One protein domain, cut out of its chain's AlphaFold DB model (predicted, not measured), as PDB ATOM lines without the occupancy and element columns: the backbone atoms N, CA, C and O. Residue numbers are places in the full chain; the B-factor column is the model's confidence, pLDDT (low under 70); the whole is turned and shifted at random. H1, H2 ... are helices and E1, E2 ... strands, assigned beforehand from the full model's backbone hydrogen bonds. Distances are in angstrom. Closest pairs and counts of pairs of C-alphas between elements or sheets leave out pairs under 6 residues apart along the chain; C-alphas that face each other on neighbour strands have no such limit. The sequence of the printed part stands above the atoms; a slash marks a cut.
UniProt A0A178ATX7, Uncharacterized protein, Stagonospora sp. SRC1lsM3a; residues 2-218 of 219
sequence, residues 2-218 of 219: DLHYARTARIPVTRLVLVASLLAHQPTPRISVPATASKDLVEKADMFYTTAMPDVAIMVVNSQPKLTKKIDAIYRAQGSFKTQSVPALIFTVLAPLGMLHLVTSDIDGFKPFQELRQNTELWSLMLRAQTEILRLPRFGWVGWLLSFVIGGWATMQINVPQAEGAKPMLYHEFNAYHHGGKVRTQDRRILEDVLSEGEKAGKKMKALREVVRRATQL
ATOM      1  N   ASP A   2     275.535 398.903 259.942       76.00
ATOM      2  CA  ASP A   2     274.090 399.198 260.013       76.00
ATOM      3  C   ASP A   2     273.263 398.642 258.848       76.00
ATOM      4  O   ASP A   2     272.192 398.089 259.066       76.00
ATOM      5  N   LEU A   3     273.773 398.699 257.612       82.25
ATOM      6  CA  LEU A   3     273.080 398.122 256.450       82.25
ATOM      7  C   LEU A   3     272.926 396.598 256.544       82.25
ATOM      8  O   LEU A   3     271.926 396.060 256.074       82.25
ATOM      9  N   HIS A   4     273.899 395.911 257.150       85.69
ATOM     10  CA  HIS A   4     273.807 394.471 257.379       85.69
ATOM     11  C   HIS A   4     272.680 394.177 258.372       85.69
ATOM     12  O   HIS A   4     271.779 393.412 258.048       85.69
ATOM     13  N   TYR A   5     272.666 394.848 259.528       86.31
ATOM     14  CA  TYR A   5     271.618 394.647 260.534       86.31
ATOM     15  C   TYR A   5     270.232 395.071 260.049       86.31
ATOM     16  O   TYR A   5     269.274 394.333 260.259       86.31
ATOM     17  N   ALA A   6     270.113 396.197 259.343       89.38
ATOM     18  CA  ALA A   6     268.844 396.647 258.775       89.38
ATOM     19  C   ALA A   6     268.275 395.610 257.801       89.38
ATOM     20  O   ALA A   6     267.085 395.299 257.839       89.38
ATOM     21  N   ARG A   7     269.142 395.031 256.959       91.81
ATOM     22  CA  ARG A   7     268.764 393.991 256.001       91.81
ATOM     23  C   ARG A   7     268.380 392.687 256.701       91.81
ATOM     24  O   ARG A   7     267.316 392.150 256.414       91.81
ATOM     25  N   THR A   8     269.219 392.192 257.610       93.00
ATOM     26  CA  THR A   8     269.019 390.896 258.279       93.00
ATOM     27  C   THR A   8     267.819 390.926 259.223       93.00
ATOM     28  O   THR A   8     266.971 390.041 259.161       93.00
ATOM     29  N   ALA A   9     267.697 391.966 260.053       90.94
ATOM     30  CA  ALA A   9     266.586 392.116 260.994       90.94
ATOM     31  C   ALA A   9     265.322 392.719 260.355       90.94
ATOM     32  O   ALA A   9     264.300 392.836 261.026       90.94
ATOM     33  N   ARG A  10     265.377 393.101 259.068       92.50
ATOM     34  CA  ARG A  10     264.274 393.726 258.314       92.50
ATOM     35  C   ARG A  10     263.673 394.940 259.025       92.50
ATOM     36  O   ARG A  10     262.460 395.147 259.020       92.50
ATOM     37  N   ILE A  11     264.532 395.759 259.623       91.75
ATOM     38  CA  ILE A  11     264.143 397.014 260.269       91.75
ATOM     39  C   ILE A  11     264.767 398.207 259.545       91.75
ATOM     40  O   ILE A  11     265.902 398.113 259.072       91.75
ATOM     41  N   PRO A  12     264.063 399.349 259.458       89.88
ATOM     42  CA  PRO A  12     264.640 400.570 258.912       89.88
ATOM     43  C   PRO A  12     265.927 400.960 259.646       89.88
ATOM     44  O   PRO A  12     265.993 400.867 260.871       89.88
ATOM     45  N   VAL A  13     266.919 401.489 258.921       88.19
ATOM     46  CA  VAL A  13     268.158 402.030 259.522       88.19
ATOM     47  C   VAL A  13     267.839 403.112 260.564       88.19
ATOM     48  O   VAL A  13     268.501 403.208 261.591       88.19
ATOM     49  N   THR A  14     266.743 403.854 260.384       88.88
ATOM     50  CA  THR A  14     266.206 404.834 261.349       88.88
ATOM     51  C   THR A  14     265.688 404.223 262.662       88.88
ATOM     52  O   THR A  14     265.164 404.922 263.528       88.88
ATOM     53  N   ARG A  15     265.800 402.902 262.830       88.31
ATOM     54  CA  ARG A  15     265.510 402.183 264.076       88.31
ATOM     55  C   ARG A  15     266.741 401.496 264.671       88.31
ATOM     56  O   ARG A  15     266.601 400.800 265.670       88.31
ATOM     57  N   LEU A  16     267.921 401.688 264.082       89.50
ATOM     58  CA  LEU A  16     269.184 401.136 264.568       89.50
ATOM     59  C   LEU A  16     269.970 402.166 265.372       89.50
ATOM     60  O   LEU A  16     270.220 403.277 264.914       89.50
ATOM     61  N   VAL A  17     270.423 401.782 266.556       90.06
ATOM     62  CA  VAL A  17     271.334 402.599 267.356       90.06
ATOM     63  C   VAL A  17     272.411 401.711 267.944       90.06
ATOM     64  O   VAL A  17     272.133 400.606 268.404       90.06
ATOM     65  N   LEU A  18     273.649 402.194 267.892       91.06
ATOM     66  CA  LEU A  18     274.771 401.510 268.505       91.06
ATOM     67  C   LEU A  18     274.768 401.796 270.006       91.06
ATOM     68  O   LEU A  18     274.699 402.951 270.434       91.06
ATOM     69  N   VAL A  19     274.861 400.729 270.789       91.38
ATOM     70  CA  VAL A  19     274.923 400.782 272.245       91.38
ATOM     71  C   VAL A  19     276.055 399.897 272.749       91.38
ATOM     72  O   VAL A  19     276.373 398.882 272.131       91.38
ATOM     73  N   ALA A  20     276.639 400.276 273.878       90.12
ATOM     74  CA  ALA A  20     277.472 399.412 274.703       90.12
ATOM     75  C   ALA A  20     276.776 399.246 276.056       90.12
ATOM     76  O   ALA A  20     276.175 400.193 276.568       90.12
ATOM     77  N   SER A  21     276.812 398.044 276.618       89.94
ATOM     78  CA  SER A  21     276.156 397.740 277.890       89.94
ATOM     79  C   SER A  21     277.128 397.000 278.806       89.94
ATOM     80  O   SER A  21     278.340 397.148 278.660       89.94
ATOM     81  N   LEU A  22     276.584 396.276 279.777       91.62
ATOM     82  CA  LEU A  22     277.301 395.580 280.833       91.62
ATOM     83  C   LEU A  22     278.496 394.789 280.291       91.62
ATOM     84  O   LEU A  22     278.416 394.137 279.247       91.62
ATOM     85  N   LEU A  23     279.592 394.823 281.040       93.75
ATOM     86  CA  LEU A  23     280.698 393.904 280.846       93.75
ATOM     87  C   LEU A  23     280.241 392.566 281.414       93.75
ATOM     88  O   LEU A  23     279.982 392.483 282.613       93.75
ATOM     89  N   ALA A  24     280.074 391.562 280.559       94.50
ATOM     90  CA  ALA A  24     279.522 390.272 280.946       94.50
ATOM     91  C   ALA A  24     280.403 389.125 280.456       94.50
ATOM     92  O   ALA A  24     280.928 389.167 279.339       94.50
ATOM     93  N   HIS A  25     280.560 388.101 281.288       94.94
ATOM     94  CA  HIS A  25     281.312 386.900 280.951       94.94
ATOM     95  C   HIS A  25     280.748 385.663 281.654       94.94
ATOM     96  O   HIS A  25     280.215 385.731 282.760       94.94
ATOM     97  N   GLN A  26     280.909 384.508 281.013       95.00
ATOM     98  CA  GLN A  26     280.617 383.216 281.633       95.00
ATOM     99  C   GLN A  26     281.661 382.892 282.716       95.00
ATOM    100  O   GLN A  26     282.776 383.435 282.669       95.00
ATOM    101  N   PRO A  27     281.348 382.002 283.677       95.00
ATOM    102  CA  PRO A  27     282.331 381.492 284.623       95.00
ATOM    103  C   PRO A  27     283.593 380.983 283.925       95.00
ATOM    104  O   PRO A  27     283.536 380.209 282.969       95.00
ATOM    105  N   THR A  28     284.751 381.449 284.384       94.31
ATOM    106  CA  THR A  28     286.046 381.127 283.783       94.31
ATOM    107  C   THR A  28     287.157 381.310 284.813       94.31
ATOM    108  O   THR A  28     287.115 382.282 285.563       94.31
ATOM    109  N   PRO A  29     288.190 380.448 284.840       93.62
ATOM    110  CA  PRO A  29     289.349 380.648 285.710       93.62
ATOM    111  C   PRO A  29     290.259 381.799 285.246       93.62
ATOM    112  O   PRO A  29     291.229 382.118 285.921       93.62
ATOM    113  N   ARG A  30     289.995 382.395 284.071       94.75
ATOM    114  CA  ARG A  30     290.801 383.490 283.496       94.75
ATOM    115  C   ARG A  30     290.447 384.876 284.036       94.75
ATOM    116  O   ARG A  30     291.164 385.822 283.739       94.75
ATOM    117  N   ILE A  31     289.332 384.990 284.748       95.50
ATOM    118  CA  ILE A  31     288.910 386.217 285.419       95.50
ATOM    119  C   ILE A  31     288.753 385.857 286.887       95.50
ATOM    120  O   ILE A  31     288.000 384.947 287.239       95.50
ATOM    121  N   SER A  32     289.497 386.552 287.732       95.44
ATOM    122  CA  SER A  32     289.521 386.336 289.164       95.44
ATOM    123  C   SER A  32     288.164 386.674 289.768       95.44
ATOM    124  O   SER A  32     287.588 387.739 289.535       95.44
ATOM    125  N   VAL A  33     287.659 385.766 290.601       93.50
ATOM    126  CA  VAL A  33     286.472 386.018 291.416       93.50
ATOM    127  C   VAL A  33     286.897 386.831 292.645       93.50
ATOM    128  O   VAL A  33     287.835 386.427 293.339       93.50
ATOM    129  N   PRO A  34     286.232 387.959 292.958       91.06
ATOM    130  CA  PRO A  34     286.560 388.752 294.138       91.06
ATOM    131  C   PRO A  34     286.467 387.922 295.420       91.06
ATOM    132  O   PRO A  34     285.501 387.190 295.616       91.06
ATOM    133  N   ALA A  35     287.419 388.091 296.341       89.56
ATOM    134  CA  ALA A  35     287.421 387.365 297.619       89.56
ATOM    135  C   ALA A  35     286.168 387.630 298.478       89.56
ATOM    136  O   ALA A  35     285.823 386.831 299.343       89.56
ATOM    137  N   THR A  36     285.486 388.751 298.236       90.06
ATOM    138  CA  THR A  36     284.233 389.138 298.893       90.06
ATOM    139  C   THR A  36     282.989 388.487 298.282       90.06
ATOM    140  O   THR A  36     281.897 388.656 298.819       90.06
ATOM    141  N   ALA A  37     283.116 387.766 297.162       92.31
ATOM    142  CA  ALA A  37     281.991 387.113 296.508       92.31
ATOM    143  C   ALA A  37     281.523 385.870 297.287       92.31
ATOM    144  O   ALA A  37     282.321 385.111 297.839       92.31
ATOM    145  N   SER A  38     280.211 385.632 297.294       94.25
ATOM    146  CA  SER A  38     279.630 384.408 297.855       94.25
ATOM    147  C   SER A  38     279.973 383.206 296.973       94.25
ATOM    148  O   SER A  38     279.587 383.173 295.804       94.25
ATOM    149  N   LYS A  39     280.660 382.209 297.541       92.19
ATOM    150  CA  LYS A  39     281.054 380.981 296.828       92.19
ATOM    151  C   LYS A  39     279.842 380.237 296.266       92.19
ATOM    152  O   LYS A  39     279.813 379.948 295.077       92.19
ATOM    153  N   ASP A  40     278.805 380.055 297.082       94.94
ATOM    154  CA  ASP A  40     277.569 379.372 296.687       94.94
ATOM    155  C   ASP A  40     276.865 380.040 295.498       94.94
ATOM    156  O   ASP A  40     276.247 379.356 294.682       94.94
ATOM    157  N   LEU A  41     276.918 381.375 295.401       94.25
ATOM    158  CA  LEU A  41     276.345 382.104 294.266       94.25
ATOM    159  C   LEU A  41     277.232 382.005 293.025       94.25
ATOM    160  O   LEU A  41     276.713 381.834 291.927       94.25
ATOM    161  N   VAL A  42     278.554 382.086 293.195       93.88
ATOM    162  CA  VAL A  42     279.532 381.957 292.103       93.88
ATOM    163  C   VAL A  42     279.428 380.586 291.435       93.88
ATOM    164  O   VAL A  42     279.432 380.512 290.211       93.88
ATOM    165  N   GLU A  43     279.276 379.516 292.216       93.81
ATOM    166  CA  GLU A  43     279.144 378.143 291.703       93.81
ATOM    167  C   GLU A  43     277.846 377.906 290.918       93.81
ATOM    168  O   GLU A  43     277.802 377.038 290.049       93.81
ATOM    169  N   LYS A  44     276.790 378.676 291.206       95.56
ATOM    170  CA  LYS A  44     275.470 378.555 290.561       95.56
ATOM    171  C   LYS A  44     275.251 379.546 289.417       95.56
ATOM    172  O   LYS A  44     274.209 379.488 288.770       95.56
ATOM    173  N   ALA A  45     276.162 380.493 289.210       95.69
ATOM    174  CA  ALA A  45     275.979 381.559 288.237       95.69
ATOM    175  C   ALA A  45     276.295 381.082 286.813       95.69
ATOM    176  O   ALA A  45     277.386 380.590 286.547       95.69
ATOM    177  N   ASP A  46     275.385 381.332 285.870       97.00
ATOM    178  CA  ASP A  46     275.645 381.123 284.436       97.00
ATOM    179  C   ASP A  46     276.413 382.295 283.795       97.00
ATOM    180  O   ASP A  46     277.012 382.165 282.723       97.00
ATOM    181  N   MET A  47     276.362 383.469 284.429       95.81
ATOM    182  CA  MET A  47     276.918 384.716 283.915       95.81
ATOM    183  C   MET A  47     277.305 385.642 285.067       95.81
ATOM    184  O   MET A  47     276.528 385.850 285.998       95.81
ATOM    185  N   PHE A  48     278.470 386.268 284.949       95.12
ATOM    186  CA  PHE A  48     278.877 387.408 285.759       95.12
ATOM    187  C   PHE A  48     278.762 388.676 284.926       95.12
ATOM    188  O   PHE A  48     279.043 388.660 283.725       95.12
ATOM    189  N   TYR A  49     278.347 389.778 285.547       93.81
ATOM    190  CA  TYR A  49     278.277 391.061 284.869       93.81
ATOM    191  C   TYR A  49     278.512 392.238 285.808       93.81
ATOM    192  O   TYR A  49     278.262 392.168 287.011       93.81
ATOM    193  N   THR A  50     278.959 393.345 285.231       92.12
ATOM    194  CA  THR A  50     279.100 394.634 285.909       92.12
ATOM    195  C   THR A  50     278.920 395.777 284.914       92.12
ATOM    196  O   THR A  50     278.974 395.588 283.695       92.12
ATOM    197  N   THR A  51     278.692 396.986 285.410       90.56
ATOM    198  CA  THR A  51     278.694 398.187 284.574       90.56
ATOM    199  C   THR A  51     280.126 398.591 284.227       90.56
ATOM    200  O   THR A  51     281.013 398.499 285.062       90.56
ATOM    201  N   ALA A  52     280.369 399.101 283.018       85.19
ATOM    202  CA  ALA A  52     281.683 399.662 282.679       85.19
ATOM    203  C   ALA A  52     281.937 401.028 283.350       85.19
ATOM    204  O   ALA A  52     283.071 401.482 283.416       85.19
ATOM    205  N   MET A  53     280.888 401.708 283.819       85.00
ATOM    206  CA  MET A  53     280.957 402.970 284.562       85.00
ATOM    207  C   MET A  53     279.894 402.955 285.663       85.00
ATOM    208  O   MET A  53     278.814 402.415 285.413       85.00
ATOM    209  N   PRO A  54     280.139 403.585 286.826       81.44
ATOM    210  CA  PRO A  54     279.182 403.585 287.929       81.44
ATOM    211  C   PRO A  54     277.790 404.058 287.489       81.44
ATOM    212  O   PRO A  54     277.659 405.085 286.821       81.44
ATOM    213  N   ASP A  55     276.761 403.292 287.850       82.31
ATOM    214  CA  ASP A  55     275.338 403.542 287.578       82.31
ATOM    215  C   ASP A  55     274.928 403.644 286.094       82.31
ATOM    216  O   ASP A  55     273.768 403.955 285.806       82.31
ATOM    217  N   VAL A  56     275.823 403.377 285.134       88.38
ATOM    218  CA  VAL A  56     275.502 403.421 283.697       88.38
ATOM    219  C   VAL A  56     275.288 402.008 283.162       88.38
ATOM    220  O   VAL A  56     276.241 401.291 282.857       88.38
ATOM    221  N   ALA A  57     274.025 401.616 282.984       87.56
ATOM    222  CA  ALA A  57     273.692 400.309 282.405       87.56
ATOM    223  C   ALA A  57     273.837 400.272 280.879       87.56
ATOM    224  O   ALA A  57     274.070 399.212 280.293       87.56
ATOM    225  N   ILE A  58     273.674 401.422 280.219       91.38
ATOM    226  CA  ILE A  58     273.770 401.518 278.766       91.38
ATOM    227  C   ILE A  58     274.404 402.841 278.340       91.38
ATOM    228  O   ILE A  58     273.969 403.930 278.726       91.38
ATOM    229  N   MET A  59     275.435 402.737 277.508       92.69
ATOM    230  CA  MET A  59     276.001 403.848 276.761       92.69
ATOM    231  C   MET A  59     275.429 403.822 275.343       92.69
ATOM    232  O   MET A  59     275.535 402.820 274.641       92.69
ATOM    233  N   VAL A  60     274.834 404.927 274.904       94.56
ATOM    234  CA  VAL A  60     274.185 405.061 273.598       94.56
ATOM    235  C   VAL A  60     274.995 406.004 272.718       94.56
ATOM    236  O   VAL A  60     275.198 407.171 273.066       94.56
ATOM    237  N   VAL A  61     275.419 405.537 271.544       94.56
ATOM    238  CA  VAL A  61     276.005 406.412 270.523       94.56
ATOM    239  C   VAL A  61     274.872 407.183 269.858       94.56
ATOM    240  O   VAL A  61     274.066 406.640 269.103       94.56
ATOM    241  N   ASN A  62     274.792 408.474 270.154       94.12
ATOM    242  CA  ASN A  62     273.701 409.338 269.741       94.12
ATOM    243  C   ASN A  62     273.849 409.770 268.275       94.12
ATOM    244  O   ASN A  62     274.228 410.905 267.980       94.12
ATOM    245  N   SER A  63     273.552 408.849 267.358       91.38
ATOM    246  CA  SER A  63     273.340 409.125 265.931       91.38
ATOM    247  C   SER A  63     271.877 409.460 265.615       91.38
ATOM    248  O   SER A  63     271.590 410.067 264.587       91.38
ATOM    249  N   GLN A  64     270.948 409.100 266.511       92.19
ATOM    250  CA  GLN A  64     269.506 409.286 266.340       92.19
ATOM    251  C   GLN A  64     268.862 409.877 267.605       92.19
ATOM    252  O   GLN A  64     268.328 409.133 268.432       92.19
ATOM    253  N   PRO A  65     268.825 411.216 267.759       93.25
ATOM    254  CA  PRO A  65     268.401 411.870 269.003       93.25
ATOM    255  C   PRO A  65     267.021 411.450 269.515       93.25
ATOM    256  O   PRO A  65     266.822 411.301 270.719       93.25
ATOM    257  N   LYS A  66     266.059 411.220 268.609       93.69
ATOM    258  CA  LYS A  66     264.710 410.761 268.979       93.69
ATOM    259  C   LYS A  66     264.726 409.354 269.586       93.69
ATOM    260  O   LYS A  66     263.989 409.110 270.535       93.69
ATOM    261  N   LEU A  67     265.541 408.443 269.053       93.12
ATOM    262  CA  LEU A  67     265.644 407.072 269.553       93.12
ATOM    263  C   LEU A  67     266.442 407.022 270.863       93.12
ATOM    264  O   LEU A  67     265.988 406.394 271.814       93.12
ATOM    265  N   THR A  68     267.542 407.775 270.954       94.06
ATOM    266  CA  THR A  68     268.325 407.940 272.190       94.06
ATOM    267  C   THR A  68     267.447 408.414 273.353       94.06
ATOM    268  O   THR A  68     267.481 407.819 274.425       94.06
ATOM    269  N   LYS A  69     266.589 409.424 273.132       93.44
ATOM    270  CA  LYS A  69     265.639 409.905 274.155       93.44
ATOM    271  C   LYS A  69     264.635 408.836 274.595       93.44
ATOM    272  O   LYS A  69     264.292 408.776 275.769       93.44
ATOM    273  N   LYS A  70     264.158 407.997 273.668       93.06
ATOM    274  CA  LYS A  70     263.244 406.892 274.001       93.06
ATOM    275  C   LYS A  70     263.930 405.837 274.870       93.06
ATOM    276  O   LYS A  70     263.317 405.364 275.816       93.06
ATOM    277  N   ILE A  71     265.186 405.501 274.572       92.06
ATOM    278  CA  ILE A  71     265.976 404.561 275.382       92.06
ATOM    279  C   ILE A  71     266.200 405.126 276.783       92.06
ATOM    280  O   ILE A  71     265.943 404.436 277.763       92.06
ATOM    281  N   ASP A  72     266.598 406.396 276.883       91.56
ATOM    282  CA  ASP A  72     266.787 407.061 278.174       91.56
ATOM    283  C   ASP A  72     265.508 407.043 279.030       91.56
ATOM    284  O   ASP A  72     265.559 406.722 280.215       91.56
ATOM    285  N   ALA A  73     264.342 407.285 278.422       91.69
ATOM    286  CA  ALA A  73     263.058 407.223 279.123       91.69
ATOM    287  C   ALA A  73     262.736 405.825 279.689       91.69
ATOM    288  O   ALA A  73     262.217 405.732 280.800       91.69
ATOM    289  N   ILE A  74     263.071 404.749 278.962       89.69
ATOM    290  CA  ILE A  74     262.850 403.363 279.418       89.69
ATOM    291  C   ILE A  74     263.675 403.070 280.674       89.69
ATOM    292  O   ILE A  74     263.138 402.562 281.655       89.69
ATOM    293  N   TYR A  75     264.963 403.421 280.668       87.38
ATOM    294  CA  TYR A  75     265.851 403.149 281.801       87.38
ATOM    295  C   TYR A  75     265.519 404.017 283.019       87.38
ATOM    296  O   TYR A  75     265.482 403.512 284.140       87.38
ATOM    297  N   ARG A  76     265.190 405.303 282.818       84.19
ATOM    298  CA  ARG A  76     264.788 406.193 283.922       84.19
ATOM    299  C   ARG A  76     263.516 405.735 284.627       84.19
ATOM    300  O   ARG A  76     263.420 405.898 285.839       84.19
ATOM    301  N   ALA A  77     262.563 405.152 283.898       86.12
ATOM    302  CA  ALA A  77     261.329 404.635 284.488       86.12
ATOM    303  C   ALA A  77     261.575 403.493 285.495       86.12
ATOM    304  O   ALA A  77     260.727 403.254 286.349       86.12
ATOM    305  N   GLN A  78     262.724 402.808 285.421       78.69
ATOM    306  CA  GLN A  78     263.073 401.689 286.305       78.69
ATOM    307  C   GLN A  78     263.933 402.083 287.520       78.69
ATOM    308  O   GLN A  78     264.217 401.240 288.362       78.69
ATOM    309  N   GLY A  79     264.329 403.354 287.650       68.06
ATOM    310  CA  GLY A  79     264.841 403.947 288.896       68.06
ATOM    311  C   GLY A  79     266.268 403.583 289.338       68.06
ATOM    312  O   GLY A  79     266.876 404.383 290.043       68.06
ATOM    313  N   SER A  80     266.834 402.442 288.928       74.00
ATOM    314  CA  SER A  80     268.137 401.974 289.449       74.00
ATOM    315  C   SER A  80     269.345 402.253 288.549       74.00
ATOM    316  O   SER A  80     270.463 402.310 289.048       74.00
ATOM    317  N   PHE A  81     269.151 402.448 287.242       78.56
ATOM    318  CA  PHE A  81     270.252 402.642 286.294       78.56
ATOM    319  C   PHE A  81     270.028 403.842 285.379       78.56
ATOM    320  O   PHE A  81     268.910 404.130 284.949       78.56
ATOM    321  N   LYS A  82     271.122 404.526 285.042       86.19
ATOM    322  CA  LYS A  82     271.144 405.659 284.116       86.19
ATOM    323  C   LYS A  82     271.618 405.214 282.737       86.19
ATOM    324  O   LYS A  82     272.314 404.209 282.575       86.19
ATOM    325  N   THR A  83     271.258 406.012 281.739       91.25
ATOM    326  CA  THR A  83     271.871 405.940 280.414       91.25
ATOM    327  C   THR A  83     272.919 407.033 280.275       91.25
ATOM    328  O   THR A  83     272.799 408.104 280.878       91.25
ATOM    329  N   GLN A  84     273.944 406.783 279.467       91.62
ATOM    330  CA  GLN A  84     274.871 407.821 279.032       91.62
ATOM    331  C   GLN A  84     274.838 407.926 277.515       91.62
ATOM    332  O   GLN A  84     274.984 406.933 276.813       91.62
ATOM    333  N   SER A  85     274.672 409.133 276.984       93.75
ATOM    334  CA  SER A  85     274.740 409.361 275.542       93.75
ATOM    335  C   SER A  85     276.095 409.936 275.142       93.75
ATOM    336  O   SER A  85     276.514 410.946 275.705       93.75
ATOM    337  N   VAL A  86     276.724 409.366 274.116       92.69
ATOM    338  CA  VAL A  86     277.933 409.918 273.486       92.69
ATOM    339  C   VAL A  86     277.563 410.441 272.098       92.69
ATOM    340  O   VAL A  86     276.966 409.695 271.324       92.69
ATOM    341  N   PRO A  87     277.882 411.696 271.731       93.38
ATOM    342  CA  PRO A  87     277.618 412.189 270.382       93.38
ATOM    343  C   PRO A  87     278.290 411.309 269.319       93.38
ATOM    344  O   PRO A  87     279.462 410.960 269.468       93.38
ATOM    345  N   ALA A  88     277.589 410.994 268.225       90.50
ATOM    346  CA  ALA A  88     278.128 410.117 267.179       90.50
ATOM    347  C   ALA A  88     279.473 410.608 266.621       90.50
ATOM    348  O   ALA A  88     280.398 409.816 266.473       90.50
ATOM    349  N   LEU A  89     279.619 411.918 266.398       88.25
ATOM    350  CA  LEU A  89     280.880 412.510 265.941       88.25
ATOM    351  C   LEU A  89     282.033 412.232 266.918       88.25
ATOM    352  O   LEU A  89     283.110 411.816 266.501       88.25
ATOM    353  N   ILE A  90     281.800 412.388 268.222       89.44
ATOM    354  CA  ILE A  90     282.813 412.100 269.244       89.44
ATOM    355  C   ILE A  90     283.143 410.607 269.265       89.44
ATOM    356  O   ILE A  90     284.315 410.240 269.295       89.44
ATOM    357  N   PHE A  91     282.135 409.738 269.159       90.56
ATOM    358  CA  PHE A  91     282.355 408.296 269.098       90.56
ATOM    359  C   PHE A  91     283.221 407.884 267.898       90.56
ATOM    360  O   PHE A  91     284.115 407.057 268.059       90.56
ATOM    361  N   THR A  92     283.035 408.493 266.719       89.38
ATOM    362  CA  THR A  92     283.878 408.187 265.544       89.38
ATOM    363  C   THR A  92     285.360 408.489 265.767       89.38
ATOM    364  O   THR A  92     286.212 407.807 265.200       89.38
ATOM    365  N   VAL A  93     285.671 409.473 266.617       90.44
ATOM    366  CA  VAL A  93     287.045 409.810 267.005       90.44
ATOM    367  C   VAL A  93     287.561 408.856 268.081       90.44
ATOM    368  O   VAL A  93     288.677 408.357 267.971       90.44
ATOM    369  N   LEU A  94     286.757 408.584 269.114       89.62
ATOM    370  CA  LEU A  94     287.178 407.769 270.259       89.62
ATOM    371  C   LEU A  94     287.311 406.280 269.926       89.62
ATOM    372  O   LEU A  94     288.176 405.620 270.491       89.62
ATOM    373  N   ALA A  95     286.506 405.747 269.006       91.56
ATOM    374  CA  ALA A  95     286.519 404.326 268.655       91.56
ATOM    375  C   ALA A  95     287.911 403.793 268.234       91.56
ATOM    376  O   ALA A  95     288.380 402.837 268.851       91.56
ATOM    377  N   PRO A  96     288.629 404.387 267.258       94.69
ATOM    378  CA  PRO A  96     289.975 403.925 266.905       94.69
ATOM    379  C   PRO A  96     291.009 404.159 268.014       94.69
ATOM    380  O   PRO A  96     291.984 403.417 268.082       94.69
ATOM    381  N   LEU A  97     290.810 405.148 268.895       95.38
ATOM    382  CA  LEU A  97     291.676 405.333 270.064       95.38
ATOM    383  C   LEU A  97     291.456 404.233 271.107       95.38
ATOM    384  O   LEU A  97     292.420 403.721 271.665       95.38
ATOM    385  N   GLY A  98     290.207 403.810 271.309       93.38
ATOM    386  CA  GLY A  98     289.883 402.648 272.134       93.38
ATOM    387  C   GLY A  98     290.553 401.376 271.612       93.38
ATOM    388  O   GLY A  98     291.183 400.660 272.384       93.38
ATOM    389  N   MET A  99     290.512 401.143 270.294       95.38
ATOM    390  CA  MET A  99     291.219 400.011 269.669       95.38
ATOM    391  C   MET A  99     292.736 400.118 269.843       95.38
ATOM    392  O   MET A  99     293.393 399.126 270.148       95.38
ATOM    393  N   LEU A 100     293.299 401.324 269.713       97.25
ATOM    394  CA  LEU A 100     294.718 401.565 269.971       97.25
ATOM    395  C   LEU A 100     295.095 401.198 271.409       97.25
ATOM    396  O   LEU A 100     296.127 400.561 271.617       97.25
ATOM    397  N   HIS A 101     294.272 401.569 272.389       95.25
ATOM    398  CA  HIS A 101     294.522 401.229 273.787       95.25
ATOM    399  C   HIS A 101     294.436 399.723 274.021       95.25
ATOM    400  O   HIS A 101     295.348 399.178 274.628       95.25
ATOM    401  N   LEU A 102     293.412 399.045 273.496       95.00
ATOM    402  CA  LEU A 102     293.255 397.594 273.643       95.00
ATOM    403  C   LEU A 102     294.444 396.824 273.060       95.00
ATOM    404  O   LEU A 102     295.009 395.967 273.734       95.00
ATOM    405  N   VAL A 103     294.881 397.177 271.848       96.62
ATOM    406  CA  VAL A 103     296.051 396.546 271.216       96.62
ATOM    407  C   VAL A 103     297.339 396.872 271.975       96.62
ATOM    408  O   VAL A 103     298.203 396.014 272.123       96.62
ATOM    409  N   THR A 104     297.479 398.094 272.492       96.81
ATOM    410  CA  THR A 104     298.645 398.465 273.310       96.81
ATOM    411  C   THR A 104     298.656 397.698 274.634       96.81
ATOM    412  O   THR A 104     299.705 397.210 275.043       96.81
ATOM    413  N   SER A 105     297.500 397.540 275.282       95.19
ATOM    414  CA  SER A 105     297.354 396.700 276.469       95.19
ATOM    415  C   SER A 105     297.706 395.247 276.169       95.19
ATOM    416  O   SER A 105     298.427 394.659 276.961       95.19
ATOM    417  N   ASP A 106     297.288 394.687 275.032       95.75
ATOM    418  CA  ASP A 106     297.669 393.327 274.621       95.75
ATOM    419  C   ASP A 106     299.192 393.178 274.451       95.75
ATOM    420  O   ASP A 106     299.772 392.218 274.955       95.75
ATOM    421  N   ILE A 107     299.867 394.165 273.843       96.50
ATOM    422  CA  ILE A 107     301.343 394.206 273.747       96.50
ATOM    423  C   ILE A 107     302.001 394.205 275.133       96.50
ATOM    424  O   ILE A 107     303.047 393.583 275.309       96.50
ATOM    425  N   ASP A 108     301.396 394.872 276.115       96.12
ATOM    426  CA  ASP A 108     301.885 394.898 277.500       96.12
ATOM    427  C   ASP A 108     301.437 393.680 278.334       96.12
ATOM    428  O   ASP A 108     301.770 393.579 279.517       96.12
ATOM    429  N   GLY A 109     300.689 392.743 277.737       94.62
ATOM    430  CA  GLY A 109     300.187 391.532 278.392       94.62
ATOM    431  C   GLY A 109     298.915 391.732 279.222       94.62
ATOM    432  O   GLY A 109     298.693 390.997 280.177       94.62
ATOM    433  N   PHE A 110     298.097 392.733 278.884       94.38
ATOM    434  CA  PHE A 110     296.881 393.137 279.602       94.38
ATOM    435  C   PHE A 110     297.098 393.363 281.103       94.38
ATOM    436  O   PHE A 110     296.254 393.024 281.932       94.38
ATOM    437  N   LYS A 111     298.226 393.970 281.471       94.19
ATOM    438  CA  LYS A 111     298.463 394.414 282.847       94.19
ATOM    439  C   LYS A 111     297.467 395.502 283.267       94.19
ATOM    440  O   LYS A 111     296.865 396.160 282.405       94.19
ATOM    441  N   PRO A 112     297.295 395.746 284.581       93.25
ATOM    442  CA  PRO A 112     296.557 396.902 285.072       93.25
ATOM    443  C   PRO A 112     296.980 398.197 284.366       93.25
ATOM    444  O   PRO A 112     298.163 398.450 284.144       93.25
ATOM    445  N   PHE A 113     296.018 399.056 284.023       89.69
ATOM    446  CA  PHE A 113     296.280 400.253 283.209       89.69
ATOM    447  C   PHE A 113     297.334 401.194 283.826       89.69
ATOM    448  O   PHE A 113     298.078 401.868 283.112       89.69
ATOM    449  N   GLN A 114     297.421 401.245 285.156       88.50
ATOM    450  CA  GLN A 114     298.440 402.020 285.864       88.50
ATOM    451  C   GLN A 114     299.865 401.507 285.591       88.50
ATOM    452  O   GLN A 114     300.792 402.315 285.569       88.50
ATOM    453  N   GLU A 115     300.038 400.208 285.351       92.69
ATOM    454  CA  GLU A 115     301.329 399.585 285.034       92.69
ATOM    455  C   GLU A 115     301.743 399.824 283.581       92.69
ATOM    456  O   GLU A 115     302.915 400.099 283.330       92.69
ATOM    457  N   LEU A 116     300.791 399.869 282.639       91.19
ATOM    458  CA  LEU A 116     301.077 400.232 281.241       91.19
ATOM    459  C   LEU A 116     301.804 401.585 281.143       91.19
ATOM    460  O   LEU A 116     302.668 401.793 280.294       91.19
ATOM    461  N   ARG A 117     301.488 402.520 282.042       90.38
ATOM    462  CA  ARG A 117     302.149 403.831 282.104       90.38
ATOM    463  C   ARG A 117     303.594 403.771 282.595       90.38
ATOM    464  O   ARG A 117     304.354 404.702 282.331       90.38
ATOM    465  N   GLN A 118     303.950 402.732 283.342       93.88
ATOM    466  CA  GLN A 118     305.311 402.507 283.824       93.88
ATOM    467  C   GLN A 118     306.196 401.950 282.702       93.88
ATOM    468  O   GLN A 118     307.398 402.214 282.684       93.88
ATOM    469  N   ASN A 119     305.601 401.279 281.708       95.44
ATOM    470  CA  ASN A 119     306.241 400.974 280.431       95.44
ATOM    471  C   ASN A 119     306.342 402.252 279.574       95.44
ATOM    472  O   ASN A 119     305.575 402.477 278.636       95.44
ATOM    473  N   THR A 120     307.276 403.137 279.935       95.31
ATOM    474  CA  THR A 120     307.408 404.483 279.348       95.31
ATOM    475  C   THR A 120     307.613 404.464 277.833       95.31
ATOM    476  O   THR A 120     307.119 405.357 277.137       95.31
ATOM    477  N   GLU A 121     308.290 403.441 277.311       97.19
ATOM    478  CA  GLU A 121     308.495 403.240 275.880       97.19
ATOM    479  C   GLU A 121     307.163 402.990 275.161       97.19
ATOM    480  O   GLU A 121     306.815 403.716 274.222       97.19
ATOM    481  N   LEU A 122     306.398 401.997 275.623       97.25
ATOM    482  CA  LEU A 122     305.122 401.623 275.019       97.25
ATOM    483  C   LEU A 122     304.058 402.706 275.228       97.25
ATOM    484  O   LEU A 122     303.321 403.038 274.299       97.25
ATOM    485  N   TRP A 123     304.038 403.334 276.404       97.06
ATOM    486  CA  TRP A 123     303.173 404.472 276.701       97.06
ATOM    487  C   TRP A 123     303.437 405.651 275.755       97.06
ATOM    488  O   TRP A 123     302.516 406.179 275.129       97.06
ATOM    489  N   SER A 124     304.704 406.042 275.585       97.56
ATOM    490  CA  SER A 124     305.096 407.113 274.659       97.56
ATOM    491  C   SER A 124     304.768 406.763 273.206       97.56
ATOM    492  O   SER A 124     304.334 407.618 272.424       97.56
ATOM    493  N   LEU A 125     304.953 405.500 272.821       98.44
ATOM    494  CA  LEU A 125     304.573 405.011 271.501       98.44
ATOM    495  C   LEU A 125     303.060 405.136 271.262       98.44
ATOM    496  O   LEU A 125     302.659 405.704 270.245       98.44
ATOM    497  N   MET A 126     302.238 404.687 272.211       98.00
ATOM    498  CA  MET A 126     300.779 404.778 272.136       98.00
ATOM    499  C   MET A 126     300.303 406.231 272.027       98.00
ATOM    500  O   MET A 126     299.495 406.545 271.157       98.00
ATOM    501  N   LEU A 127     300.834 407.155 272.836       97.69
ATOM    502  CA  LEU A 127     300.437 408.570 272.771       97.69
ATOM    503  C   LEU A 127     300.790 409.222 271.422       97.69
ATOM    504  O   LEU A 127     300.017 410.023 270.880       97.69
ATOM    505  N   ARG A 128     301.938 408.860 270.837       98.38
ATOM    506  CA  ARG A 128     302.301 409.313 269.485       98.38
ATOM    507  C   ARG A 128     301.371 408.719 268.428       98.38
ATOM    508  O   ARG A 128     300.911 409.463 267.566       98.38
ATOM    509  N   ALA A 129     301.040 407.431 268.521       98.44
ATOM    510  CA  ALA A 129     300.090 406.782 267.616       98.44
ATOM    511  C   ALA A 129     298.689 407.413 267.718       98.44
ATOM    512  O   ALA A 129     298.068 407.692 266.697       98.44
ATOM    513  N   GLN A 130     298.227 407.746 268.926       97.69
ATOM    514  CA  GLN A 130     296.982 408.484 269.157       97.69
ATOM    515  C   GLN A 130     296.993 409.835 268.435       97.69
ATOM    516  O   GLN A 130     296.034 410.183 267.746       97.69
ATOM    517  N   THR A 131     298.097 410.577 268.535       97.69
ATOM    518  CA  THR A 131     298.270 411.859 267.833       97.69
ATOM    519  C   THR A 131     298.225 411.679 266.311       97.69
ATOM    520  O   THR A 131     297.593 412.476 265.615       97.69
ATOM    521  N   GLU A 132     298.870 410.637 265.779       98.25
ATOM    522  CA  GLU A 132     298.838 410.305 264.347       98.25
ATOM    523  C   GLU A 132     297.412 409.974 263.875       98.25
ATOM    524  O   GLU A 132     296.966 410.530 262.869       98.25
ATOM    525  N   ILE A 133     296.666 409.157 264.630       97.94
ATOM    526  CA  ILE A 133     295.260 408.819 264.345       97.94
ATOM    527  C   ILE A 133     294.384 410.074 264.352       97.94
ATOM    528  O   ILE A 133     293.596 410.285 263.432       97.94
ATOM    529  N   LEU A 134     294.521 410.935 265.362       96.94
ATOM    530  CA  LEU A 134     293.722 412.159 265.482       96.94
ATOM    531  C   LEU A 134     293.958 413.137 264.323       96.94
ATOM    532  O   LEU A 134     293.070 413.912 263.978       96.94
ATOM    533  N   ARG A 135     295.125 413.077 263.674       96.38
ATOM    534  CA  ARG A 135     295.481 413.917 262.519       96.38
ATOM    535  C   ARG A 135     295.060 413.336 261.166       96.38
ATOM    536  O   ARG A 135     295.423 413.900 260.126       96.38
ATOM    537  N   LEU A 136     294.313 412.232 261.154       97.06
ATOM    538  CA  LEU A 136     293.751 411.683 259.924       97.06
ATOM    539  C   LEU A 136     292.745 412.657 259.291       97.06
ATOM    540  O   LEU A 136     291.948 413.269 260.009       97.06
ATOM    541  N   PRO A 137     292.720 412.781 257.947       94.94
ATOM    542  CA  PRO A 137     291.841 413.733 257.269       94.94
ATOM    543  C   PRO A 137     290.357 413.563 257.595       94.94
ATOM    544  O   PRO A 137     289.647 414.564 257.674       94.94
ATOM    545  N   ARG A 138     289.886 412.330 257.844       94.19
ATOM    546  CA  ARG A 138     288.476 412.049 258.172       94.19
ATOM    547  C   ARG A 138     287.968 412.780 259.418       94.19
ATOM    548  O   ARG A 138     286.766 412.970 259.560       94.19
ATOM    549  N   PHE A 139     288.868 413.191 260.313       94.12
ATOM    550  CA  PHE A 139     288.516 413.925 261.529       94.12
ATOM    551  C   PHE A 139     288.601 415.446 261.370       94.12
ATOM    552  O   PHE A 139     288.202 416.179 262.279       94.12
ATOM    553  N   GLY A 140     289.094 415.928 260.225       93.12
ATOM    554  CA  GLY A 140     289.182 417.345 259.895       93.12
ATOM    555  C   GLY A 140     289.841 418.185 260.992       93.12
ATOM    556  O   GLY A 140     290.789 417.767 261.660       93.12
ATOM    557  N   TRP A 141     289.313 419.391 261.190       93.88
ATOM    558  CA  TRP A 141     289.816 420.329 262.194       93.88
ATOM    559  C   TRP A 141     289.556 419.863 263.637       93.88
ATOM    560  O   TRP A 141     290.342 420.186 264.525       93.88
ATOM    561  N   VAL A 142     288.495 419.076 263.874       91.75
ATOM    562  CA  VAL A 142     288.170 418.536 265.205       91.75
ATOM    563  C   VAL A 142     289.271 417.585 265.662       91.75
ATOM    564  O   VAL A 142     289.808 417.748 266.755       91.75
ATOM    565  N   GLY A 143     289.658 416.630 264.813       93.44
ATOM    566  CA  GLY A 143     290.767 415.720 265.103       93.44
ATOM    567  C   GLY A 143     292.094 416.454 265.265       93.44
ATOM    568  O   GLY A 143     292.841 416.180 266.204       93.44
ATOM    569  N   TRP A 144     292.357 417.453 264.417       94.12
ATOM    570  CA  TRP A 144     293.540 418.302 264.553       94.12
ATOM    571  C   TRP A 144     293.606 418.986 265.926       94.12
ATOM    572  O   TRP A 144     294.631 418.867 266.596       94.12
ATOM    573  N   LEU A 145     292.518 419.615 266.386       93.69
ATOM    574  CA  LEU A 145     292.455 420.257 267.703       93.69
ATOM    575  C   LEU A 145     292.635 419.233 268.831       93.69
ATOM    576  O   LEU A 145     293.453 419.427 269.732       93.69
ATOM    577  N   LEU A 146     291.922 418.108 268.751       92.00
ATOM    578  CA  LEU A 146     292.032 417.030 269.730       92.00
ATOM    579  C   LEU A 146     293.442 416.432 269.776       92.00
ATOM    580  O   LEU A 146     293.859 415.994 270.842       92.00
ATOM    581  N   SER A 147     294.212 416.476 268.684       93.81
ATOM    582  CA  SER A 147     295.604 416.005 268.672       93.81
ATOM    583  C   SER A 147     296.539 416.801 269.592       93.81
ATOM    584  O   SER A 147     297.608 416.304 269.935       93.81
ATOM    585  N   PHE A 148     296.145 418.009 270.012       91.38
ATOM    586  CA  PHE A 148     296.869 418.799 271.016       91.38
ATOM    587  C   PHE A 148     296.322 418.601 272.433       91.38
ATOM    588  O   PHE A 148     297.069 418.718 273.399       91.38
ATOM    589  N   VAL A 149     295.024 418.309 272.561       90.00
ATOM    590  CA  VAL A 149     294.334 418.204 273.858       90.00
ATOM    591  C   VAL A 149     294.436 416.797 274.444       90.00
ATOM    592  O   VAL A 149     294.643 416.633 275.647       90.00
ATOM    593  N   ILE A 150     294.301 415.765 273.608       86.94
ATOM    594  CA  ILE A 150     294.336 414.370 274.046       86.94
ATOM    595  C   ILE A 150     295.798 413.917 274.169       86.94
ATOM    596  O   ILE A 150     296.339 413.214 273.317       86.94
ATOM    597  N   GLY A 151     296.439 414.361 275.251       88.69
ATOM    598  CA  GLY A 151     297.732 413.871 275.732       88.69
ATOM    599  C   GLY A 151     297.587 412.854 276.871       88.69
ATOM    600  O   GLY A 151     296.488 412.401 277.185       88.69
ATOM    601  N   GLY A 152     298.691 412.525 277.548       89.19
ATOM    602  CA  GLY A 152     298.715 411.469 278.573       89.19
ATOM    603  C   GLY A 152     297.725 411.656 279.731       89.19
ATOM    604  O   GLY A 152     297.116 410.684 280.177       89.19
ATOM    605  N   TRP A 153     297.510 412.893 280.193       90.50
ATOM    606  CA  TRP A 153     296.532 413.177 281.252       90.50
ATOM    607  C   TRP A 153     295.088 412.927 280.795       90.50
ATOM    608  O   TRP A 153     294.337 412.249 281.490       90.50
ATOM    609  N   ALA A 154     294.710 413.404 279.606       90.00
ATOM    610  CA  ALA A 154     293.377 413.170 279.054       90.00
ATOM    611  C   ALA A 154     293.144 411.674 278.789       90.00
ATOM    612  O   ALA A 154     292.100 411.137 279.153       90.00
ATOM    613  N   THR A 155     294.147 410.975 278.246       90.62
ATOM    614  CA  THR A 155     294.114 409.516 278.085       90.62
ATOM    615  C   THR A 155     293.877 408.811 279.425       90.62
ATOM    616  O   THR A 155     293.075 407.883 279.494       90.62
ATOM    617  N   MET A 156     294.496 409.264 280.519       90.31
ATOM    618  CA  MET A 156     294.226 408.714 281.853       90.31
ATOM    619  C   MET A 156     292.774 408.945 282.290       90.31
ATOM    620  O   MET A 156     292.122 407.999 282.727       90.31
ATOM    621  N   GLN A 157     292.258 410.167 282.144       88.62
ATOM    622  CA  GLN A 157     290.884 410.506 282.536       88.62
ATOM    623  C   GLN A 157     289.826 409.717 281.752       88.62
ATOM    624  O   GLN A 157     288.733 409.499 282.260       88.62
ATOM    625  N   ILE A 158     290.145 409.260 280.539       86.19
ATOM    626  CA  ILE A 158     289.244 408.427 279.735       86.19
ATOM    627  C   ILE A 158     289.235 406.967 280.220       86.19
ATOM    628  O   ILE A 158     288.169 406.362 280.292       86.19
ATOM    629  N   ASN A 159     290.394 406.392 280.558       88.00
ATOM    630  CA  ASN A 159     290.493 404.951 280.842       88.00
ATOM    631  C   ASN A 159     290.298 404.595 282.323       88.00
ATOM    632  O   ASN A 159     289.736 403.545 282.627       88.00
ATOM    633  N   VAL A 160     290.741 405.443 283.260       89.75
ATOM    634  CA  VAL A 160     290.637 405.146 284.704       89.75
ATOM    635  C   VAL A 160     289.186 404.927 285.153       89.75
ATOM    636  O   VAL A 160     288.942 403.930 285.832       89.75
ATOM    637  N   PRO A 161     288.200 405.754 284.749       88.62
ATOM    638  CA  PRO A 161     286.809 405.533 285.138       88.62
ATOM    639  C   PRO A 161     286.235 404.193 284.674       88.62
ATOM    640  O   PRO A 161     285.343 403.672 285.334       88.62
ATOM    641  N   GLN A 162     286.743 403.620 283.575       88.12
ATOM    642  CA  GLN A 162     286.296 402.308 283.103       88.12
ATOM    643  C   GLN A 162     286.771 401.188 284.031       88.12
ATOM    644  O   GLN A 162     285.995 400.317 284.419       88.12
ATOM    645  N   ALA A 163     288.043 401.239 284.432       90.31
ATOM    646  CA  ALA A 163     288.607 400.269 285.362       90.31
ATOM    647  C   ALA A 163     287.965 400.366 286.756       90.31
ATOM    648  O   ALA A 163     287.703 399.345 287.385       90.31
ATOM    649  N   GLU A 164     287.686 401.586 287.220       90.12
ATOM    650  CA  GLU A 164     286.992 401.818 288.489       90.12
ATOM    651  C   GLU A 164     285.521 401.396 288.428       90.12
ATOM    652  O   GLU A 164     285.033 400.749 289.352       90.12
ATOM    653  N   GLY A 165     284.829 401.705 287.329       89.19
ATOM    654  CA  GLY A 165     283.428 401.343 287.127       89.19
ATOM    655  C   GLY A 165     283.187 399.842 287.045       89.19
ATOM    656  O   GLY A 165     282.159 399.375 287.523       89.19
ATOM    657  N   ALA A 166     284.150 399.091 286.501       91.94
ATOM    658  CA  ALA A 166     284.076 397.639 286.394       91.94
ATOM    659  C   ALA A 166     284.190 396.913 287.747       91.94
ATOM    660  O   ALA A 166     283.852 395.731 287.827       91.94
ATOM    661  N   LYS A 167     284.637 397.577 288.822       92.12
ATOM    662  CA  LYS A 167     284.755 396.928 290.135       92.12
ATOM    663  C   LYS A 167     283.406 396.319 290.568       92.12
ATOM    664  O   LYS A 167     282.359 396.916 290.330       92.12
ATOM    665  N   PRO A 168     283.408 395.130 291.199       91.88
ATOM    666  CA  PRO A 168     284.571 394.407 291.717       91.88
ATOM    667  C   PRO A 168     285.314 393.545 290.677       91.88
ATOM    668  O   PRO A 168     286.314 392.925 291.027       91.88
ATOM    669  N   MET A 169     284.868 393.504 289.418       93.31
ATOM    670  CA  MET A 169     285.561 392.784 288.347       93.31
ATOM    671  C   MET A 169     286.859 393.502 287.954       93.31
ATOM    672  O   MET A 169     286.901 394.728 287.815       93.31
ATOM    673  N   LEU A 170     287.924 392.736 287.721       94.00
ATOM    674  CA  LEU A 170     289.193 393.276 287.245       94.00
ATOM    675  C   LEU A 170     289.120 393.543 285.735       94.00
ATOM    676  O   LEU A 170     289.154 392.629 284.916       94.00
ATOM    677  N   TYR A 171     289.035 394.821 285.358       94.12
ATOM    678  CA  TYR A 171     288.847 395.242 283.960       94.12
ATOM    679  C   TYR A 171     289.931 394.725 283.001       94.12
ATOM    680  O   TYR A 171     289.647 394.404 281.851       94.12
ATOM    681  N   HIS A 172     291.174 394.629 283.471       95.00
ATOM    682  CA  HIS A 172     292.291 394.160 282.656       95.00
ATOM    683  C   HIS A 172     292.201 392.652 282.368       95.00
ATOM    684  O   HIS A 172     292.374 392.254 281.220       95.00
ATOM    685  N   GLU A 173     291.816 391.830 283.352       96.44
ATOM    686  CA  GLU A 173     291.540 390.399 283.149       96.44
ATOM    687  C   GLU A 173     290.330 390.184 282.236       96.44
ATOM    688  O   GLU A 173     290.374 389.353 281.327       96.44
ATOM    689  N   PHE A 174     289.263 390.972 282.426       95.69
ATOM    690  CA  PHE A 174     288.100 390.943 281.541       95.69
ATOM    691  C   PHE A 174     288.494 391.237 280.093       95.69
ATOM    692  O   PHE A 174     288.123 390.484 279.194       95.69
ATOM    693  N   ASN A 175     289.281 392.291 279.858       95.25
ATOM    694  CA  ASN A 175     289.753 392.616 278.517       95.25
ATOM    695  C   ASN A 175     290.679 391.529 277.965       95.25
ATOM    696  O   ASN A 175     290.512 391.153 276.812       95.25
ATOM    697  N   ALA A 176     291.581 390.962 278.769       95.44
ATOM    698  CA  ALA A 176     292.437 389.856 278.337       95.44
ATOM    699  C   ALA A 176     291.622 388.631 277.893       95.44
ATOM    700  O   ALA A 176     291.941 387.975 276.898       95.44
ATOM    701  N   TYR A 177     290.542 388.335 278.618       94.62
ATOM    702  CA  TYR A 177     289.618 387.260 278.282       94.62
ATOM    703  C   TYR A 177     288.791 387.579 277.027       94.62
ATOM    704  O   TYR A 177     288.747 386.764 276.105       94.62
ATOM    705  N   HIS A 178     288.157 388.755 276.973       93.44
ATOM    706  CA  HIS A 178     287.218 389.144 275.916       93.44
ATOM    707  C   HIS A 178     287.917 389.469 274.591       93.44
ATOM    708  O   HIS A 178     287.453 389.073 273.523       93.44
ATOM    709  N   HIS A 179     289.055 390.156 274.669       91.81
ATOM    710  CA  HIS A 179     289.874 390.543 273.525       91.81
ATOM    711  C   HIS A 179     290.955 389.509 273.192       91.81
ATOM    712  O   HIS A 179     291.742 389.708 272.273       91.81
ATOM    713  N   GLY A 180     290.978 388.360 273.871       82.88
ATOM    714  CA  GLY A 180     291.837 387.236 273.515       82.88
ATOM    715  C   GLY A 180     291.423 386.534 272.210       82.88
ATOM    716  O   GLY A 180     290.313 386.676 271.691       82.88
ATOM    717  N   GLY A 181     292.329 385.721 271.659       83.81
ATOM    718  CA  GLY A 181     292.037 384.818 270.539       83.81
ATOM    719  C   GLY A 181     291.566 385.525 269.259       83.81
ATOM    720  O   GLY A 181     292.334 386.227 268.601       83.81
ATOM    721  N   LYS A 182     290.305 385.305 268.856       86.19
ATOM    722  CA  LYS A 182     289.759 385.859 267.603       86.19
ATOM    723  C   LYS A 182     289.632 387.382 267.650       86.19
ATOM    724  O   LYS A 182     289.916 388.033 266.645       86.19
ATOM    725  N   VAL A 183     289.203 387.935 268.784       88.81
ATOM    726  CA  VAL A 183     288.953 389.378 268.921       88.81
ATOM    727  C   VAL A 183     290.269 390.150 268.838       88.81
ATOM    728  O   VAL A 183     290.333 391.108 268.075       88.81
ATOM    729  N   ARG A 184     291.365 389.626 269.410       91.62
ATOM    730  CA  ARG A 184     292.737 390.143 269.213       91.62
ATOM    731  C   ARG A 184     293.057 390.414 267.743       91.62
ATOM    732  O   ARG A 184     293.577 391.467 267.380       91.62
ATOM    733  N   THR A 185     292.740 389.455 266.872       91.62
ATOM    734  CA  THR A 185     293.001 389.588 265.429       91.62
ATOM    735  C   THR A 185     292.124 390.669 264.793       91.62
ATOM    736  O   THR A 185     292.570 391.362 263.881       91.62
ATOM    737  N   GLN A 186     290.886 390.832 265.263       91.88
ATOM    738  CA  GLN A 186     289.971 391.870 264.785       91.88
ATOM    739  C   GLN A 186     290.419 393.265 265.232       91.88
ATOM    740  O   GLN A 186     290.460 394.167 264.398       91.88
ATOM    741  N   ASP A 187     290.822 393.420 266.493       93.38
ATOM    742  CA  ASP A 187     291.320 394.683 267.045       93.38
ATOM    743  C   ASP A 187     292.564 395.155 266.285       93.38
ATOM    744  O   ASP A 187     292.636 396.303 265.835       93.38
ATOM    745  N   ARG A 188     293.511 394.236 266.038       94.50
ATOM    746  CA  ARG A 188     294.690 394.520 265.210       94.50
ATOM    747  C   ARG A 188     294.298 394.931 263.795       94.50
ATOM    748  O   ARG A 188     294.802 395.936 263.300       94.50
ATOM    749  N   ARG A 189     293.384 394.194 263.155       94.81
ATOM    750  CA  ARG A 189     292.937 394.490 261.786       94.81
ATOM    751  C   ARG A 189     292.297 395.873 261.673       94.81
ATOM    752  O   ARG A 189     292.527 396.569 260.690       94.81
ATOM    753  N   ILE A 190     291.552 396.309 262.689       95.19
ATOM    754  CA  ILE A 190     291.007 397.672 262.721       95.19
ATOM    755  C   ILE A 190     292.142 398.707 262.711       95.19
ATOM    756  O   ILE A 190     292.055 399.696 261.984       95.19
ATOM    757  N   LEU A 191     293.223 398.494 263.468       97.50
ATOM    758  CA  LEU A 191     294.377 399.401 263.435       97.50
ATOM    759  C   LEU A 191     295.171 399.324 262.128       97.50
ATOM    760  O   LEU A 191     295.656 400.356 261.670       97.50
ATOM    761  N   GLU A 192     295.279 398.147 261.510       97.81
ATOM    762  CA  GLU A 192     295.856 397.981 260.169       97.81
ATOM    763  C   GLU A 192     295.066 398.787 259.123       97.81
ATOM    764  O   GLU A 192     295.663 399.478 258.293       97.81
ATOM    765  N   ASP A 193     293.732 398.782 259.201       97.56
ATOM    766  CA  ASP A 193     292.871 399.577 258.320       97.56
ATOM    767  C   ASP A 193     293.072 401.087 258.549       97.56
ATOM    768  O   ASP A 193     293.211 401.851 257.588       97.56
ATOM    769  N   VAL A 194     293.158 401.526 259.811       97.81
ATOM    770  CA  VAL A 194     293.445 402.930 260.175       97.81
ATOM    771  C   VAL A 194     294.842 403.355 259.706       97.81
ATOM    772  O   VAL A 194     295.025 404.472 259.214       97.81
ATOM    773  N   LEU A 195     295.830 402.467 259.817       98.44
ATOM    774  CA  LEU A 195     297.181 402.685 259.309       98.44
ATOM    775  C   LEU A 195     297.174 402.849 257.784       98.44
ATOM    776  O   LEU A 195     297.721 403.826 257.270       98.44
ATOM    777  N   SER A 196     296.502 401.938 257.074       98.19
ATOM    778  CA  SER A 196     296.352 401.991 255.617       98.19
ATOM    779  C   SER A 196     295.672 403.283 255.160       98.19
ATOM    780  O   SER A 196     296.105 403.890 254.180       98.19
ATOM    781  N   GLU A 197     294.635 403.731 255.874       97.50
ATOM    782  CA  GLU A 197     293.960 405.007 255.616       97.50
ATOM    783  C   GLU A 197     294.945 406.184 255.695       97.50
ATOM    784  O   GLU A 197     295.031 406.986 254.761       97.50
ATOM    785  N   GLY A 198     295.718 406.273 256.781       97.88
ATOM    786  CA  GLY A 198     296.691 407.347 256.969       97.88
ATOM    787  C   GLY A 198     297.775 407.369 255.896       97.88
ATOM    788  O   GLY A 198     298.104 408.433 255.371       97.88
ATOM    789  N   GLU A 199     298.287 406.201 255.522       98.00
ATOM    790  CA  GLU A 199     299.321 406.071 254.491       98.00
ATOM    791  C   GLU A 199     298.810 406.448 253.101       98.00
ATOM    792  O   GLU A 199     299.477 407.201 252.390       98.00
ATOM    793  N   LYS A 200     297.597 406.014 252.741       98.00
ATOM    794  CA  LYS A 200     296.933 406.419 251.489       98.00
ATOM    795  C   LYS A 200     296.681 407.923 251.432       98.00
ATOM    796  O   LYS A 200     296.733 408.513 250.358       98.00
ATOM    797  N   ALA A 201     296.456 408.554 252.582       97.12
ATOM    798  CA  ALA A 201     296.341 410.003 252.709       97.12
ATOM    799  C   ALA A 201     297.700 410.739 252.754       97.12
ATOM    800  O   ALA A 201     297.734 411.942 253.034       97.12
ATOM    801  N   GLY A 202     298.824 410.045 252.540       97.19
ATOM    802  CA  GLY A 202     300.168 410.629 252.566       97.19
ATOM    803  C   GLY A 202     300.646 411.049 253.960       97.19
ATOM    804  O   GLY A 202     301.590 411.835 254.083       97.19
ATOM    805  N   LYS A 203     300.001 410.576 255.036       97.62
ATOM    806  CA  LYS A 203     300.412 410.869 256.413       97.62
ATOM    807  C   LYS A 203     301.551 409.950 256.846       97.62
ATOM    808  O   LYS A 203     301.606 408.771 256.511       97.62
ATOM    809  N   LYS A 204     302.459 410.494 257.658       97.25
ATOM    810  CA  LYS A 204     303.491 409.708 258.342       97.25
ATOM    811  C   LYS A 204     302.860 409.056 259.577       97.25
ATOM    812  O   LYS A 204     302.589 409.757 260.544       97.25
ATOM    813  N   MET A 205     302.655 407.741 259.528       98.19
ATOM    814  CA  MET A 205     302.022 406.938 260.588       98.19
ATOM    815  C   MET A 205     303.056 406.063 261.319       98.19
ATOM    816  O   MET A 205     302.914 404.845 261.405       98.19
ATOM    817  N   LYS A 206     304.187 406.651 261.733       98.50
ATOM    818  CA  LYS A 206     305.352 405.881 262.206       98.50
ATOM    819  C   LYS A 206     305.065 405.172 263.525       98.50
ATOM    820  O   LYS A 206     305.447 404.015 263.682       98.50
ATOM    821  N   ALA A 207     304.425 405.862 264.464       98.75
ATOM    822  CA  ALA A 207     304.103 405.293 265.763       98.75
ATOM    823  C   ALA A 207     303.006 404.231 265.639       98.75
ATOM    824  O   ALA A 207     303.166 403.138 266.175       98.75
ATOM    825  N   LEU A 208     301.944 404.502 264.875       98.62
ATOM    826  CA  LEU A 208     300.884 403.515 264.659       98.62
ATOM    827  C   LEU A 208     301.407 402.262 263.940       98.62
ATOM    828  O   LEU A 208     301.083 401.149 264.347       98.62
ATOM    829  N   ARG A 209     302.263 402.428 262.924       98.69
ATOM    830  CA  ARG A 209     302.917 401.304 262.237       98.69
ATOM    831  C   ARG A 209     303.705 400.435 263.206       98.69
ATOM    832  O   ARG A 209     303.641 399.215 263.118       98.69
ATOM    833  N   GLU A 210     304.445 401.054 264.117       98.62
ATOM    834  CA  GLU A 210     305.240 400.332 265.105       98.62
ATOM    835  C   GLU A 210     304.361 399.592 266.128       98.62
ATOM    836  O   GLU A 210     304.668 398.449 266.458       98.62
ATOM    837  N   VAL A 211     303.235 400.175 266.565       98.44
ATOM    838  CA  VAL A 211     302.245 399.464 267.401       98.44
ATOM    839  C   VAL A 211     301.703 398.235 266.669       98.44
ATOM    840  O   VAL A 211     301.750 397.132 267.208       98.44
ATOM    841  N   VAL A 212     301.256 398.399 265.420       97.94
ATOM    842  CA  VAL A 212     300.755 397.288 264.593       97.94
ATOM    843  C   VAL A 212     301.832 396.215 264.408       97.94
ATOM    844  O   VAL A 212     301.550 395.030 264.564       97.94
ATOM    845  N   ARG A 213     303.085 396.613 264.150       97.94
ATOM    846  CA  ARG A 213     304.218 395.685 264.011       97.94
ATOM    847  C   ARG A 213     304.416 394.843 265.272       97.94
ATOM    848  O   ARG A 213     304.551 393.629 265.152       97.94
ATOM    849  N   ARG A 214     304.421 395.462 266.459       97.69
ATOM    850  CA  ARG A 214     304.555 394.747 267.742       97.69
ATOM    851  C   ARG A 214     303.377 393.810 267.993       97.69
ATOM    852  O   ARG A 214     303.598 392.661 268.349       97.69
ATOM    853  N   ALA A 215     302.151 394.257 267.723       95.00
ATOM    854  CA  ALA A 215     300.953 393.429 267.869       95.00
ATOM    855  C   ALA A 215     300.973 392.181 266.965       95.00
ATOM    856  O   ALA A 215     300.475 391.122 267.342       95.00
ATOM    857  N   THR A 216     301.564 392.272 265.772       92.12
ATOM    858  CA  THR A 216     301.737 391.119 264.873       92.12
ATOM    859  C   THR A 216     302.757 390.105 265.392       92.12
ATOM    860  O   THR A 216     302.680 388.941 265.014       92.12
ATOM    861  N   GLN A 217     303.682 390.511 266.264       91.88
ATOM    862  CA  GLN A 217     304.704 389.630 266.841       91.88
ATOM    863  C   GLN A 217     304.229 388.847 268.070       91.88
ATOM    864  O   GLN A 217     304.936 387.947 268.504       91.88
ATOM    865  N   LEU A 218     303.041 389.143 268.607       84.44
ATOM    866  CA  LEU A 218     302.431 388.428 269.739       84.44
ATOM    867  C   LEU A 218     301.815 387.064 269.350       84.44
ATOM    868  O   LEU A 218     300.895 386.600 270.028       84.44
TER     869      LEU A 218
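What this domain is: This is residues 2 to 218 of the 219 residues of an uncharacterized protein of Stagonospora sp. SRC1lsM3a (UniProt A0A178ATX7). A small parallel sheet, E3 and E4, with H3 packed on it, stands at the start of the long helix H4, whose further course is the core of a crossed cluster with H6, H10 and H11 packed on it. H7 folds back on H6, H8 and H9 make a corner, the small antiparallel pair E1 and E2 has its strand E1 beside H9, and of the named elements H2 and H1 have their centres farthest from the mean of the C-alphas, at 29.5 A and 22.6 A. The printed part has 217 residues, with eleven named helices and four strands in the order H1 E1 H2 E2 E3 H3 E4 H4 H5 H6 H7 H8 H9 H10 H11. It is mostly helix and compact, with a radius of gyration of the C-alphas of 18.7 A and spans of 55 by 42 by 33 A.

Where its parts are: Find E3 at residues 56 to 62, 15.3 A long, and E4 at 82 to 87, 16.5 A; H3, 65 to 76, lies between them in the chain. From C-alpha 88 at (278.128, 410.117, 267.179), H4 runs 28.9 A to residue 107. Then come H5, 113 to 116; H6, 120 to 134, 20.9 A; H7, 137 to 149; H8, 152 to 165, 20.2 A; H9, 171 to 178; H10, 182 to 200, 27.1 A; and H11, 206 to 216, ending at (301.737, 391.119, 264.873). Earlier, H1, 2 to 8, begins at (274.090, 399.198, 260.013), before E1, 23 to 25, H2, 39 to 44, and E2, 48 to 50.

How they stand to each other: Look first at E3 and E4, parallel at 25 degrees, with N 60 and O 84 2.8 A apart, within hydrogen-bond range. With H3 they form a strand-helix-strand unit, two parallel neighbour strands joined through a helix, with a right-handed crossover; the closest C-alphas of H3 and E4, Asp 72 and Thr 83, are 5.7 A apart. H4 has a kink of 27 degrees near residue 95. It touches H6 at a shallow tilt of 26 degrees, opposite ways, closest at C-alphas 97 and 130, 6.2 A. It touches H10 at a steep tilt of 62 degrees, closest at C-alphas 99 and 187, 5.9 A. H6 and H11 touch, closest at C-alphas 129 and 208, 4.5 A. H6 and H7, and H10 and H11, are hairpins. H5 and H8 only just touch, with 3 pairs of C-alphas within 8 A, and H8 and H9 touch only at the corner. E1 and E2 are antiparallel, with N 23 and O 50 2.8 A apart; C-alphas 25 and 174, the closest of E1 and H9, are 7.9 A apart. Every O i to N i+4 pair is within hydrogen-bond range in H1, H3, H6, H9, H10 and H11, but 1 of 2 in H2, 14 of 16 in H4, 6 of 9 in H7 and 8 of 10 in H8; H5 is too short for one.

The domain as a whole: The two C-alphas farthest apart, Asp 40 and Gly 202, are 58.6 A apart. The printed part has no cut; the links H1 to E1 and E1 to H2 are long, and the others are tight. H1 and H2 touch no helix. Residue 79 alone is under 70 in pLDDT, and the mean of the printed part is 92.5.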